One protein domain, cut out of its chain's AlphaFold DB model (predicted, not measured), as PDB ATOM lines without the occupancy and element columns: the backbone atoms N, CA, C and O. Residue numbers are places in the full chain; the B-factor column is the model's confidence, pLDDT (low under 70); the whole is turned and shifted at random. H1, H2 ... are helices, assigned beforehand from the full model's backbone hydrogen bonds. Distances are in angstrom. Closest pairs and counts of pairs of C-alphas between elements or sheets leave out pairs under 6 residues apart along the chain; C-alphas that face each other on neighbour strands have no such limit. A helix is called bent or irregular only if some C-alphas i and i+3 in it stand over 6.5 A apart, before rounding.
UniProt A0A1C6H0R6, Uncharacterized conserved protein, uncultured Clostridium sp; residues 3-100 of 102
ATOM      1  N   HIS A   3     135.674  93.567  15.533       93.88
ATOM      2  CA  HIS A   3     136.051  93.958  16.897       93.88
ATOM      3  C   HIS A   3     136.078  92.780  17.869       93.88
ATOM      4  O   HIS A   3     137.058  92.608  18.585       93.88
ATOM      5  N   PHE A   4     135.062  91.910  17.849       93.81
ATOM      6  CA  PHE A   4     135.045  90.713  18.700       93.81
ATOM      7  C   PHE A   4     136.190  89.755  18.396       93.81
ATOM      8  O   PHE A   4     136.750  89.184  19.324       93.81
ATOM      9  N   LYS A   5     136.581  89.619  17.125       95.69
ATOM     10  CA  LYS A   5     137.734  88.800  16.739       95.69
ATOM     11  C   LYS A   5     139.039  89.398  17.263       95.69
ATOM     12  O   LYS A   5     139.858  88.679  17.822       95.69
ATOM     13  N   THR A   6     139.234  90.706  17.104       96.25
ATOM     14  CA  THR A   6     140.419  91.396  17.631       96.25
ATOM     15  C   THR A   6     140.509  91.240  19.150       96.25
ATOM     16  O   THR A   6     141.545  90.833  19.669       96.25
ATOM     17  N   LEU A   7     139.408  91.492  19.864       96.19
ATOM     18  CA  LEU A   7     139.361  91.366  21.319       96.19
ATOM     19  C   LEU A   7     139.573  89.920  21.778       96.19
ATOM     20  O   LEU A   7     140.325  89.701  22.723       96.19
ATOM     21  N   SER A   8     138.975  88.932  21.107       96.12
ATOM     22  CA  SER A   8     139.136  87.529  21.495       96.12
ATOM     23  C   SER A   8     140.569  87.040  21.330       96.12
ATOM     24  O   SER A   8     141.086  86.371  22.221       96.12
ATOM     25  N   ILE A   9     141.246  87.445  20.251       96.88
ATOM     26  CA  ILE A   9     142.667  87.154  20.045       96.88
ATOM     27  C   ILE A   9     143.503  87.768  21.171       96.88
ATOM     28  O   ILE A   9     144.346  87.083  21.745       96.88
ATOM     29  N   LEU A  10     143.259  89.033  21.522       96.94
ATOM     30  CA  LEU A  10     144.013  89.710  22.581       96.94
ATOM     31  C   LEU A  10     143.796  89.077  23.960       96.94
ATOM     32  O   LEU A  10     144.755  88.981  24.728       96.94
ATOM     33  N   ILE A  11     142.568  88.645  24.262       96.25
ATOM     34  CA  ILE A  11     142.230  87.944  25.508       96.25
ATOM     35  C   ILE A  11     142.945  86.588  25.556       96.25
ATOM     36  O   ILE A  11     143.643  86.304  26.531       96.25
ATOM     37  N   ALA A  12     142.850  85.792  24.486       97.25
ATOM     38  CA  ALA A  12     143.479  84.475  24.408       97.25
ATOM     39  C   ALA A  12     145.013  84.551  24.497       97.25
ATOM     40  O   ALA A  12     145.634  83.779  25.222       97.25
ATOM     41  N   GLN A  13     145.638  85.530  23.830       96.88
ATOM     42  CA  GLN A  13     147.088  85.767  23.902       96.88
ATOM     43  C   GLN A  13     147.585  86.080  25.322       96.88
ATOM     44  O   GLN A  13     148.756  85.867  25.621       96.88
ATOM     45  N   ARG A  14     146.704  86.575  26.196       95.94
ATOM     46  CA  ARG A  14     146.994  86.892  27.605       95.94
ATOM     47  C   ARG A  14     146.553  85.774  28.560       95.94
ATOM     48  O   ARG A  14     146.512  85.990  29.765       95.94
ATOM     49  N   GLY A  15     146.226  84.592  28.029       96.38
ATOM     50  CA  GLY A  15     145.818  83.415  28.801       96.38
ATOM     51  C   GLY A  15     144.388  83.470  29.342       96.38
ATOM     52  O   GLY A  15     144.025  82.631  30.164       96.38
ATOM     53  N   GLY A  16     143.584  84.448  28.917       94.75
ATOM     54  CA  GLY A  16     142.171  84.529  29.273       94.75
ATOM     55  C   GLY A  16     141.298  83.650  28.379       94.75
ATOM     56  O   GLY A  16     141.690  83.297  27.268       94.75
ATOM     57  N   ASP A  17     140.086  83.360  28.849       95.06
ATOM     58  CA  ASP A  17     139.048  82.680  28.070       95.06
ATOM     59  C   ASP A  17     138.095  83.721  27.443       95.06
ATOM     60  O   ASP A  17     137.381  84.418  28.177       95.06
ATOM     61  N   PRO A  18     138.110  83.923  26.111       94.62
ATOM     62  CA  PRO A  18     137.276  84.929  25.474       94.62
ATOM     63  C   PRO A  18     135.800  84.533  25.480       94.62
ATOM     64  O   PRO A  18     135.352  83.699  24.698       94.62
ATOM     65  N   ILE A  19     135.020  85.227  26.302       94.12
ATOM     66  CA  ILE A  19     133.565  85.085  26.370       94.12
ATOM     67  C   ILE A  19     132.871  86.406  26.041       94.12
ATOM     68  O   ILE A  19     133.397  87.493  26.293       94.12
ATOM     69  N   VAL A  20     131.653  86.325  25.505       93.25
ATOM     70  CA  VAL A  20     130.802  87.504  25.302       93.25
ATOM     71  C   VAL A  20     129.902  87.653  26.522       93.25
ATOM     72  O   VAL A  20     128.845  87.033  26.617       93.25
ATOM     73  N   ALA A  21     130.354  88.449  27.486       92.75
ATOM     74  CA  ALA A  21     129.628  88.709  28.721       92.75
ATOM     75  C   ALA A  21     129.841  90.149  29.205       92.75
ATOM     76  O   ALA A  21     130.823  90.821  28.872       92.75
ATOM     77  N   ALA A  22     128.910  90.624  30.020       87.94
ATOM     78  CA  ALA A  22     129.057  91.829  30.818       87.94
ATOM     79  C   ALA A  22     129.163  91.460  32.303       87.94
ATOM     80  O   ALA A  22     128.715  90.395  32.717       87.94
ATOM     81  N   TYR A  23     129.730  92.365  33.102       88.69
ATOM     82  CA  TYR A  23     129.809  92.219  34.558       88.69
ATOM     83  C   TYR A  23     129.055  93.348  35.281       88.69
ATOM     84  O   TYR A  23     129.678  94.153  35.984       88.69
ATOM     85  N   PRO A  24     127.734  93.507  35.066       85.94
ATOM     86  CA  PRO A  24     126.961  94.501  35.796       85.94
ATOM     87  C   PRO A  24     126.895  94.132  37.283       85.94
ATOM     88  O   PRO A  24     126.608  92.992  37.642       85.94
ATOM     89  N   ASN A  25     127.146  95.108  38.158       88.06
ATOM     90  CA  ASN A  25     126.973  94.973  39.610       88.06
ATOM     91  C   ASN A  25     127.684  93.752  40.233       88.06
ATOM     92  O   ASN A  25     127.197  93.182  41.201       88.06
ATOM     93  N   GLY A  26     128.824  93.334  39.673       88.69
ATOM     94  CA  GLY A  26     129.613  92.209  40.192       88.69
ATOM     95  C   GLY A  26     129.125  90.813  39.784       88.69
ATOM     96  O   GLY A  26     129.733  89.831  40.198       88.69
ATOM     97  N   HIS A  27     128.089  90.702  38.950       90.31
ATOM     98  CA  HIS A  27     127.593  89.422  38.440       90.31
ATOM     99  C   HIS A  27     127.904  89.261  36.960       90.31
ATOM    100  O   HIS A  27     127.815  90.222  36.200       90.31
ATOM    101  N   ILE A  28     128.240  88.040  36.541       92.50
ATOM    102  CA  ILE A  28     128.390  87.730  35.123       92.50
ATOM    103  C   ILE A  28     127.013  87.644  34.460       92.50
ATOM    104  O   ILE A  28     126.130  86.921  34.916       92.50
ATOM    105  N   GLN A  29     126.847  88.374  33.367       94.69
ATOM    106  CA  GLN A  29     125.702  88.276  32.478       94.69
ATOM    107  C   GLN A  29     126.218  87.892  31.093       94.69
ATOM    108  O   GLN A  29     126.832  88.711  30.406       94.69
ATOM    109  N   TYR A  30     125.995  86.639  30.698       95.62
ATOM    110  CA  TYR A  30     126.317  86.174  29.351       95.62
ATOM    111  C   TYR A  30     125.447  86.885  28.323       95.62
ATOM    112  O   TYR A  30     124.300  87.230  28.605       95.62
ATOM    113  N   TRP A  31     126.003  87.111  27.137       94.06
ATOM    114  CA  TRP A  31     125.224  87.607  26.015       94.06
ATOM    115  C   TRP A  31     124.136  86.605  25.625       94.06
ATOM    116  O   TRP A  31     124.393  85.403  25.538       94.06
ATOM    117  N   ASP A  32     122.939  87.115  25.358       94.38
ATOM    118  CA  ASP A  32     121.811  86.340  24.863       94.38
ATOM    119  C   ASP A  32     121.017  87.126  23.807       94.38
ATOM    120  O   ASP A  32     121.251  88.312  23.546       94.38
ATOM    121  N   GLY A  33     120.049  86.443  23.193       94.06
ATOM    122  CA  GLY A  33     119.180  87.018  22.170       94.06
ATOM    123  C   GLY A  33     118.203  88.081  22.679       94.06
ATOM    124  O   GLY A  33     117.461  88.616  21.868       94.06
ATOM    125  N   ALA A  34     118.174  88.406  23.974       91.69
ATOM    126  CA  ALA A  34     117.335  89.477  24.511       91.69
ATOM    127  C   ALA A  34     118.057  90.837  24.551       91.69
ATOM    128  O   ALA A  34     117.413  91.869  24.732       91.69
ATOM    129  N   MET A  35     119.384  90.866  24.377       92.00
ATOM    130  CA  MET A  35     120.177  92.104  24.399       92.00
ATOM    131  C   MET A  35     120.000  93.033  23.181       92.00
ATOM    132  O   MET A  35     120.118  94.252  23.360       92.00
ATOM    133  N   PRO A  36     119.762  92.539  21.947       91.81
ATOM    134  CA  PRO A  36     119.486  93.409  20.807       91.81
ATOM    135  C   PRO A  36     118.163  94.175  20.947       91.81
ATOM    136  O   PRO A  36     117.208  93.725  21.578       91.81
ATOM    137  N   CYS A  37     118.078  95.344  20.310       91.06
ATOM    138  CA  CYS A  37     116.835  96.106  20.232       91.06
ATOM    139  C   CYS A  37     116.023  95.672  19.001       91.06
ATOM    140  O   CYS A  37     116.434  95.937  17.877       91.06
ATOM    141  N   TYR A  38     114.855  95.057  19.205       90.56
ATOM    142  CA  TYR A  38     113.973  94.575  18.126       90.56
ATOM    143  C   TYR A  38     112.838  95.552  17.766       90.56
ATOM    144  O   TYR A  38     111.738  95.139  17.382       90.56
ATOM    145  N   ARG A  39     113.076  96.862  17.923       91.00
ATOM    146  CA  ARG A  39     112.092  97.891  17.548       91.00
ATOM    147  C   ARG A  39     111.762  97.806  16.058       91.00
ATOM    148  O   ARG A  39     112.640  97.556  15.240       91.00
ATOM    149  N   GLN A  40     110.490  98.028  15.734       90.12
ATOM    150  CA  GLN A  40     109.984  97.987  14.357       90.12
ATOM    151  C   GLN A  40     110.023  99.363  13.676       90.12
ATOM    152  O   GLN A  40     109.955  99.445  12.454       90.12
ATOM    153  N   ASP A  41     110.156 100.448  14.444       93.69
ATOM    154  CA  ASP A  41     110.325 101.785  13.888       93.69
ATOM    155  C   ASP A  41     111.797 102.056  13.543       93.69
ATOM    156  O   ASP A  41     112.674 102.049  14.411       93.69
ATOM    157  N   VAL A  42     112.066 102.309  12.258       93.44
ATOM    158  CA  VAL A  42     113.428 102.491  11.727       93.44
ATOM    159  C   VAL A  42     114.138 103.656  12.414       93.44
ATOM    160  O   VAL A  42     115.285 103.515  12.835       93.44
ATOM    161  N   ARG A  43     113.448 104.788  12.600       93.50
ATOM    162  CA  ARG A  43     114.016 105.971  13.258       93.50
ATOM    163  C   ARG A  43     114.486 105.660  14.678       93.50
ATOM    164  O   ARG A  43     115.629 105.956  15.024       93.50
ATOM    165  N   GLY A  44     113.644 105.042  15.504       94.44
ATOM    166  CA  GLY A  44     114.010 104.703  16.875       94.44
ATOM    167  C   GLY A  44     115.057 103.598  16.966       94.44
ATOM    168  O   GLY A  44     115.859 103.618  17.902       94.44
ATOM    169  N   LEU A  45     115.101 102.676  16.000       95.50
ATOM    170  CA  LEU A  45     116.179 101.693  15.890       95.50
ATOM    171  C   LEU A  45     117.525 102.375  15.596       95.50
ATOM    172  O   LEU A  45     118.505 102.114  16.290       95.50
ATOM    173  N   LEU A  46     117.570 103.304  14.635       96.19
ATOM    174  CA  LEU A  46     118.785 104.058  14.308       96.19
ATOM    175  C   LEU A  46     119.259 104.922  15.482       96.19
ATOM    176  O   LEU A  46     120.445 104.914  15.810       96.19
ATOM    177  N   GLN A  47     118.343 105.609  16.171       96.12
ATOM    178  CA  GLN A  47     118.667 106.387  17.372       96.12
ATOM    179  C   GLN A  47     119.225 105.506  18.494       96.12
ATOM    180  O   GLN A  47     120.186 105.888  19.169       96.12
ATOM    181  N   LYS A  48     118.653 104.311  18.690       96.88
ATOM    182  CA  LYS A  48     119.150 103.343  19.671       96.88
ATOM    183  C   LYS A  48     120.549 102.849  19.307       96.88
ATOM    184  O   LYS A  48     121.414 102.847  20.180       96.88
ATOM    185  N   ASN A  49     120.781 102.501  18.044       96.56
ATOM    186  CA  ASN A  49     122.097 102.087  17.561       96.56
ATOM    187  C   ASN A  49     123.122 103.212  17.753       96.56
ATOM    188  O   ASN A  49     124.184 102.977  18.317       96.56
ATOM    189  N   LEU A  50     122.776 104.461  17.421       97.94
ATOM    190  CA  LEU A  50     123.658 105.613  17.632       97.94
ATOM    191  C   LEU A  50     124.032 105.791  19.111       97.94
ATOM    192  O   LEU A  50     125.182 106.094  19.443       97.94
ATOM    193  N   ALA A  51     123.066 105.618  20.015       98.06
ATOM    194  CA  ALA A  51     123.314 105.674  21.452       98.06
ATOM    195  C   ALA A  51     124.213 104.521  21.932       98.06
ATOM    196  O   ALA A  51     125.042 104.717  22.826       98.06
ATOM    197  N   ASP A  52     124.070 103.335  21.343       96.81
ATOM    198  CA  ASP A  52     124.913 102.179  21.635       96.81
ATOM    199  C   ASP A  52     126.357 102.401  21.168       96.81
ATOM    200  O   ASP A  52     127.263 102.195  21.978       96.81
ATOM    201  N   GLU A  53     126.578 102.945  19.966       98.19
ATOM    202  CA  GLU A  53     127.922 103.295  19.475       98.19
ATOM    203  C   GLU A  53     128.602 104.337  20.370       98.19
ATOM    204  O   GLU A  53     129.747 104.181  20.803       98.19
ATOM    205  N   LYS A  54     127.874 105.393  20.763       98.50
ATOM    206  CA  LYS A  54     128.400 106.413  21.688       98.50
ATOM    207  C   LYS A  54     128.779 105.817  23.046       98.50
ATOM    208  O   LYS A  54     129.798 106.201  23.632       98.50
ATOM    209  N   ARG A  55     127.988 104.863  23.551       97.69
ATOM    210  CA  ARG A  55     128.283 104.147  24.801       97.69
ATOM    211  C   ARG A  55     129.492 103.221  24.647       97.69
ATOM    212  O   ARG A  55     130.311 103.166  25.567       97.69
ATOM    213  N   ALA A  56     129.632 102.544  23.508       96.56
ATOM    214  CA  ALA A  56     130.794 101.723  23.183       96.56
ATOM    215  C   ALA A  56     132.079 102.567  23.169       96.56
ATOM    216  O   ALA A  56     133.014 102.253  23.905       96.56
ATOM    217  N   ILE A  57     132.084 103.714  22.475       98.50
ATOM    218  CA  ILE A  57     133.209 104.669  22.459       98.50
ATOM    219  C   ILE A  57     133.621 105.070  23.880       98.50
ATOM    220  O   ILE A  57     134.803 105.024  24.230       98.50
ATOM    221  N   ALA A  58     132.661 105.474  24.717       98.38
ATOM    222  CA  ALA A  58     132.943 105.878  26.094       98.38
ATOM    223  C   ALA A  58     133.548 104.727  26.916       98.38
ATOM    224  O   ALA A  58     134.512 104.926  27.661       98.38
ATOM    225  N   ARG A  59     133.018 103.510  26.747       96.31
ATOM    226  CA  ARG A  59     133.507 102.310  27.430       96.31
ATOM    227  C   ARG A  59     134.925 101.948  26.995       96.31
ATOM    228  O   ARG A  59     135.773 101.721  27.854       96.31
ATOM    229  N   TYR A  60     135.209 101.949  25.696       97.62
ATOM    230  CA  TYR A  60     136.541 101.640  25.183       97.62
ATOM    231  C   TYR A  60     137.574 102.694  25.584       97.62
ATOM    232  O   TYR A  60     138.667 102.324  26.002       97.62
ATOM    233  N   ARG A  61     137.219 103.988  25.594       98.38
ATOM    234  CA  ARG A  61     138.091 105.050  26.132       98.38
ATOM    235  C   ARG A  61     138.455 104.816  27.594       98.38
ATOM    236  O   ARG A  61     139.616 104.964  27.969       98.38
ATOM    237  N   ARG A  62     137.475 104.424  28.415       97.88
ATOM    238  CA  ARG A  62     137.715 104.076  29.818       97.88
ATOM    239  C   ARG A  62     138.655 102.877  29.937       97.88
ATOM    240  O   ARG A  62     139.630 102.963  30.672       97.88
ATOM    241  N   HIS A  63     138.396 101.791  29.210       96.06
ATOM    242  CA  HIS A  63     139.257 100.605  29.244       96.06
ATOM    243  C   HIS A  63     140.681 100.916  28.771       96.06
ATOM    244  O   HIS A  63     141.638 100.502  29.416       96.06
ATOM    245  N   ARG A  64     140.833 101.711  27.706       97.88
ATOM    246  CA  ARG A  64     142.137 102.148  27.193       97.88
ATOM    247  C   ARG A  64     142.955 102.868  28.267       97.88
ATOM    248  O   ARG A  64     144.150 102.629  28.383       97.88
ATOM    249  N   ALA A  65     142.317 103.728  29.063       97.88
ATOM    250  CA  ALA A  65     142.975 104.433  30.164       97.88
ATOM    251  C   ALA A  65     143.342 103.515  31.346       97.88
ATOM    252  O   ALA A  65     144.263 103.822  32.096       97.88
ATOM    253  N   GLN A  66     142.621 102.407  31.527       97.50
ATOM    254  CA  GLN A  66     142.795 101.479  32.650       97.50
ATOM    255  C   GLN A  66     143.771 100.334  32.360       97.50
ATOM    256  O   GLN A  66     144.286  99.735  33.300       97.50
ATOM    257  N   ILE A  67     144.004 100.005  31.087       96.19
ATOM    258  CA  ILE A  67     144.826  98.866  30.672       96.19
ATOM    259  C   ILE A  67     146.142  99.400  30.087       96.19
ATOM    260  O   ILE A  67     146.154  99.841  28.935       96.19
ATOM    261  N   PRO A  68     147.255  99.389  30.847       94.94
ATOM    262  CA  PRO A  68     148.555  99.875  30.386       94.94
ATOM    263  C   PRO A  68     149.287  98.809  29.553       94.94
ATOM    264  O   PRO A  68     150.373  98.357  29.902       94.94
ATOM    265  N   ASP A  69     148.674  98.390  28.448       97.50
ATOM    266  CA  ASP A  69     149.240  97.446  27.481       97.50
ATOM    267  C   ASP A  69     149.146  98.071  26.087       97.50
ATOM    268  O   ASP A  69     148.049  98.348  25.605       97.50
ATOM    269  N   ALA A  70     150.291  98.313  25.445       97.25
ATOM    270  CA  ALA A  70     150.345  99.060  24.189       97.25
ATOM    271  C   ALA A  70     149.565  98.378  23.053       97.25
ATOM    272  O   ALA A  70     148.909  99.051  22.262       97.25
ATOM    273  N   GLN A  71     149.589  97.045  22.984       97.56
ATOM    274  CA  GLN A  71     148.872  96.305  21.947       97.56
ATOM    275  C   GLN A  71     147.357  96.397  22.171       97.56
ATOM    276  O   GLN A  71     146.605  96.585  21.215       97.56
ATOM    277  N   VAL A  72     146.910  96.312  23.428       97.56
ATOM    278  CA  VAL A  72     145.495  96.501  23.776       97.56
ATOM    279  C   VAL A  72     145.063  97.940  23.526       97.56
ATOM    280  O   VAL A  72     144.000  98.156  22.952       97.56
ATOM    281  N   GLN A  73     145.868  98.927  23.917       98.44
ATOM    282  CA  GLN A  73     145.545 100.339  23.712       98.44
ATOM    283  C   GLN A  73     145.409 100.684  22.230       98.44
ATOM    284  O   GLN A  73     144.427 101.324  21.869       98.44
ATOM    285  N   ASN A  74     146.320 100.201  21.381       98.19
ATOM    286  CA  ASN A  74     146.239 100.403  19.934       98.19
ATOM    287  C   ASN A  74     144.978  99.756  19.348       98.19
ATOM    288  O   ASN A  74     144.227 100.408  18.631       98.19
ATOM    289  N   ALA A  75     144.682  98.507  19.717       98.12
ATOM    290  CA  ALA A  75     143.466  97.845  19.254       98.12
ATOM    291  C   ALA A  75     142.187  98.559  19.725       98.12
ATOM    292  O   ALA A  75     141.201  98.614  18.996       98.12
ATOM    293  N   LEU A  76     142.188  99.112  20.941       98.38
ATOM    294  CA  LEU A  76     141.078  99.919  21.439       98.38
ATOM    295  C   LEU A  76     140.958 101.252  20.693       98.38
ATOM    296  O   LEU A  76     139.835 101.692  20.470       98.38
ATOM    297  N   ASP A  77     142.067 101.879  20.299       98.44
ATOM    298  CA  ASP A  77     142.052 103.092  19.474       98.44
ATOM    299  C   ASP A  77     141.452 102.837  18.091       98.44
ATOM    300  O   ASP A  77     140.597 103.613  17.657       98.44
ATOM    301  N   ASP A  78     141.819 101.725  17.453       98.12
ATOM    302  CA  ASP A  78     141.253 101.306  16.169       98.12
ATOM    303  C   ASP A  78     139.742 101.051  16.292       98.12
ATOM    304  O   ASP A  78     138.951 101.592  15.523       98.12
ATOM    305  N   ILE A  79     139.313 100.313  17.325       98.31
ATOM    306  CA  ILE A  79     137.884 100.081  17.592       98.31
ATOM    307  C   ILE A  79     137.160 101.416  17.833       98.31
ATOM    308  O   ILE A  79     136.101 101.653  17.264       98.31
ATOM    309  N   ILE A  80     137.727 102.327  18.632       98.56
ATOM    310  CA  ILE A  80     137.138 103.656  18.871       98.56
ATOM    311  C   ILE A  80     136.998 104.451  17.564       98.56
ATOM    312  O   ILE A  80     136.041 105.219  17.429       98.56
ATOM    313  N   ALA A  81     137.952 104.335  16.639       98.44
ATOM    314  CA  ALA A  81     137.878 104.987  15.336       98.44
ATOM    315  C   ALA A  81     136.722 104.422  14.495       98.44
ATOM    316  O   ALA A  81     135.933 105.210  13.966       98.44
ATOM    317  N   ASP A  82     136.560 103.099  14.466       98.25
ATOM    318  CA  ASP A  82     135.444 102.435  13.788       98.25
ATOM    319  C   ASP A  82     134.089 102.869  14.367       98.25
ATOM    320  O   ASP A  82     133.222 103.322  13.618       98.25
ATOM    321  N   GLU A  83     133.918 102.845  15.696       98.31
ATOM    322  CA  GLU A  83     132.636 103.222  16.314       98.31
ATOM    323  C   GLU A  83     132.285 104.699  16.083       98.31
ATOM    324  O   GLU A  83     131.113 105.064  15.971       98.31
ATOM    325  N   LYS A  84     133.287 105.585  15.972       98.62
ATOM    326  CA  LYS A  84     133.050 106.978  15.552       98.62
ATOM    327  C   LYS A  84     132.544 107.047  14.113       98.62
ATOM    328  O   LYS A  84     131.652 107.850  13.839       98.62
ATOM    329  N   GLY A  85     133.097 106.230  13.217       98.50
ATOM    330  CA  GLY A  85     132.625 106.095  11.841       98.50
ATOM    331  C   GLY A  85     131.179 105.598  11.781       98.50
ATOM    332  O   GLY A  85     130.347 106.216  11.117       98.50
ATOM    333  N   HIS A  86     130.849 104.553  12.546       98.25
ATOM    334  CA  HIS A  86     129.481 104.044  12.672       98.25
ATOM    335  C   HIS A  86     128.521 105.115  13.203       98.25
ATOM    336  O   HIS A  86     127.462 105.344  12.620       98.25
ATOM    337  N   ALA A  87     128.902 105.835  14.263       98.44
ATOM    338  CA  ALA A  87     128.089 106.911  14.822       98.44
ATOM    339  C   ALA A  87     127.853 108.056  13.819       98.44
ATOM    340  O   ALA A  87     126.748 108.600  13.756       98.44
ATOM    341  N   ALA A  88     128.864 108.420  13.025       98.44
ATOM    342  CA  ALA A  88     128.729 109.435  11.984       98.44
ATOM    343  C   ALA A  88     127.762 108.982  10.878       98.44
ATOM    344  O   ALA A  88     126.859 109.733  10.513       98.44
ATOM    345  N   LEU A  89     127.893 107.736  10.409       98.38
ATOM    346  CA  LEU A  89     126.989 107.145   9.420       98.38
ATOM    347  C   LEU A  89     125.539 107.118   9.922       98.38
ATOM    348  O   LEU A  89     124.633 107.560   9.222       98.38
ATOM    349  N   LEU A  90     125.319 106.638  11.148       98.25
ATOM    350  CA  LEU A  90     123.992 106.577  11.765       98.25
ATOM    351  C   LEU A  90     123.367 107.963  11.931       98.25
ATOM    352  O   LEU A  90     122.167 108.108  11.730       98.25
ATOM    353  N   THR A  91     124.170 108.976  12.271       98.06
ATOM    354  CA  THR A  91     123.699 110.367  12.352       98.06
ATOM    355  C   THR A  91     123.206 110.843  10.986       98.06
ATOM    356  O   THR A  91     122.063 111.270  10.882       98.06
ATOM    357  N   GLY A  92     123.997 110.652   9.924       97.62
ATOM    358  CA  GLY A  92     123.586 111.037   8.571       97.62
ATOM    359  C   GLY A  92     122.330 110.310   8.073       97.62
ATOM    360  O   GLY A  92     121.514 110.905   7.378       97.62
ATOM    361  N   LEU A  93     122.135 109.042   8.454       97.06
ATOM    362  CA  LEU A  93     120.907 108.301   8.138       97.06
ATOM    363  C   LEU A  93     119.680 108.847   8.882       97.06
ATOM    364  O   LEU A  93     118.589 108.860   8.319       97.06
ATOM    365  N   ILE A  94     119.841 109.279  10.135       96.50
ATOM    366  CA  ILE A  94     118.757 109.908  10.903       96.50
ATOM    367  C   ILE A  94     118.378 111.246  10.265       96.50
ATOM    368  O   ILE A  94     117.195 111.471  10.032       96.50
ATOM    369  N   ASP A  95     119.364 112.075   9.916       95.69
ATOM    370  CA  ASP A  95     119.131 113.374   9.276       95.69
ATOM    371  C   ASP A  95     118.367 113.210   7.946       95.69
ATOM    372  O   ASP A  95     117.383 113.901   7.701       95.69
ATOM    373  N   GLN A  96     118.729 112.212   7.128       94.56
ATOM    374  CA  GLN A  96     118.023 111.907   5.872       94.56
ATOM    375  C   GLN A  96     116.554 111.502   6.062       94.56
ATOM    376  O   GLN A  96     115.720 111.804   5.211       94.56
ATOM    377  N   ILE A  97     116.233 110.790   7.146       92.06
ATOM    378  CA  ILE A  97     114.848 110.415   7.474       92.06
ATOM    379  C   ILE A  97     114.074 111.631   7.990       92.06
ATOM    380  O   ILE A  97     112.878 111.755   7.736       92.06
ATOM    381  N   ASP A  98     114.746 112.528   8.708       87.06
ATOM    382  CA  ASP A  98     114.137 113.731   9.267       87.06
ATOM    383  C   ASP A  98     113.826 114.771   8.180       87.06
ATOM    384  O   ASP A  98     112.771 115.405   8.235       87.06
ATOM    385  N   ASP A  99     114.683 114.876   7.162       83.69
ATOM    386  CA  ASP A  99     114.486 115.732   5.985       83.69
ATOM    387  C   ASP A  99     113.448 115.174   4.992       83.69
ATOM    388  O   ASP A  99     112.960 115.906   4.128       83.69
ATOM    389  N   ASN A 100     113.089 113.891   5.102       71.94
ATOM    390  CA  ASN A 100     112.103 113.240   4.240       71.94
ATOM    391  C   ASN A 100     111.086 112.436   5.074       71.94
ATOM    392  O   ASN A 100     111.104 111.197   5.057       71.94
TER     393      ASN A 100
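This is residues 3 to 100 of the 102 residues of the protein "Uncharacterized conserved protein" of uncultured Clostridium sp (UniProt A0A1C6H0R6). The main body is a long helical hairpin, H2 and H3 folded back on each other and side by side, with the short helix H1 set beside the first part of H3, near the closed end of the hairpin. From the end of H1 a long stretch with no named element, residues 14 to 41, loops away from the helices and returns to the start of H2, and its residues 23 to 28 stick out free. The printed part has 98 residues with three named helices, in the order H1, H2, H3, and no named strand; the class is all helix. The whole is loose, with a radius of gyration of the C-alphas of 15.8 A, and elongated, spanning 51 by 28 by 23 A.

Begin at the first printed residue, where H1 takes residues 3 to 13. Look next at H3, residues 70 to 98: H1 and H3 touch, with 4 pairs of C-alphas within 8 A, and H3 does so with residues 72 to 79 alone. The closest C-alphas of the two are those of His 3 and Ile 79, 6.4 A apart. Their lines stand at a shallow tilt of 14 degrees, and they run opposite ways. Going on along the printed part you reach residues 14 to 41, in which residues 21 to 22 pair with residues 29 to 30, antiparallel, a pairing too short to give named strands. Between these two short runs, residues 23 to 28 stand free, with no C-alpha 8 or more residues away along the chain within 10 A. After this stretch comes H2, residues 42 to 66, which is apart from H1. H2 and H3 form a helical hairpin and touch with 34 pairs of C-alphas within 8 A. Compare Arg 64 with Gln 73 to find their closest C-alphas, 5.2 A apart. H2 and H3 run opposite ways at a shallow tilt of 20 degrees, and their centres are 8.5 A apart, against 19.0 A between the centres of H1 and H3. In the backbones of H1, H2 and H3, every O i to N i+4 pair is within hydrogen-bond range.

Find C-alpha 3 at (136.051, 93.958, 16.897); from there H1 runs through residues 3 to 13, 15.4 A from first to last C-alpha. Pass over residues 14 to 41 to C-alpha 42 at (113.428, 102.491, 11.727), where H2 begins; it takes residues 42 to 66 and measures 36.1 A from first to last C-alpha. H3 takes residues 70 to 98 and is the longest helix, with 29 residues and 41.8 A from first to last C-alpha. Follow H3 from C-alpha 70 to its end at C-alpha 98, printed at (114.137, 113.731, 9.267). No helix is bent or irregular.

The two C-alphas farthest apart are those of Gly 15 and Asn 100, at 51.3 A, while the first and last printed C-alphas, those of His 3 and Asn 100, are 33.2 A apart. The link from H1 to H2, with 28 residues, is long, and its C-alphas lie 12 to 23 A from the mean of the C-alphas. The link from H2 to H3, with 3 residues, is tight. Residues 3 to 100 of a full chain of 102 residues are printed, and the printed part has no cut. In the B-factor column you find a mean pLDDT of 95.2 for the printed part of this model, and no printed residue is under 70.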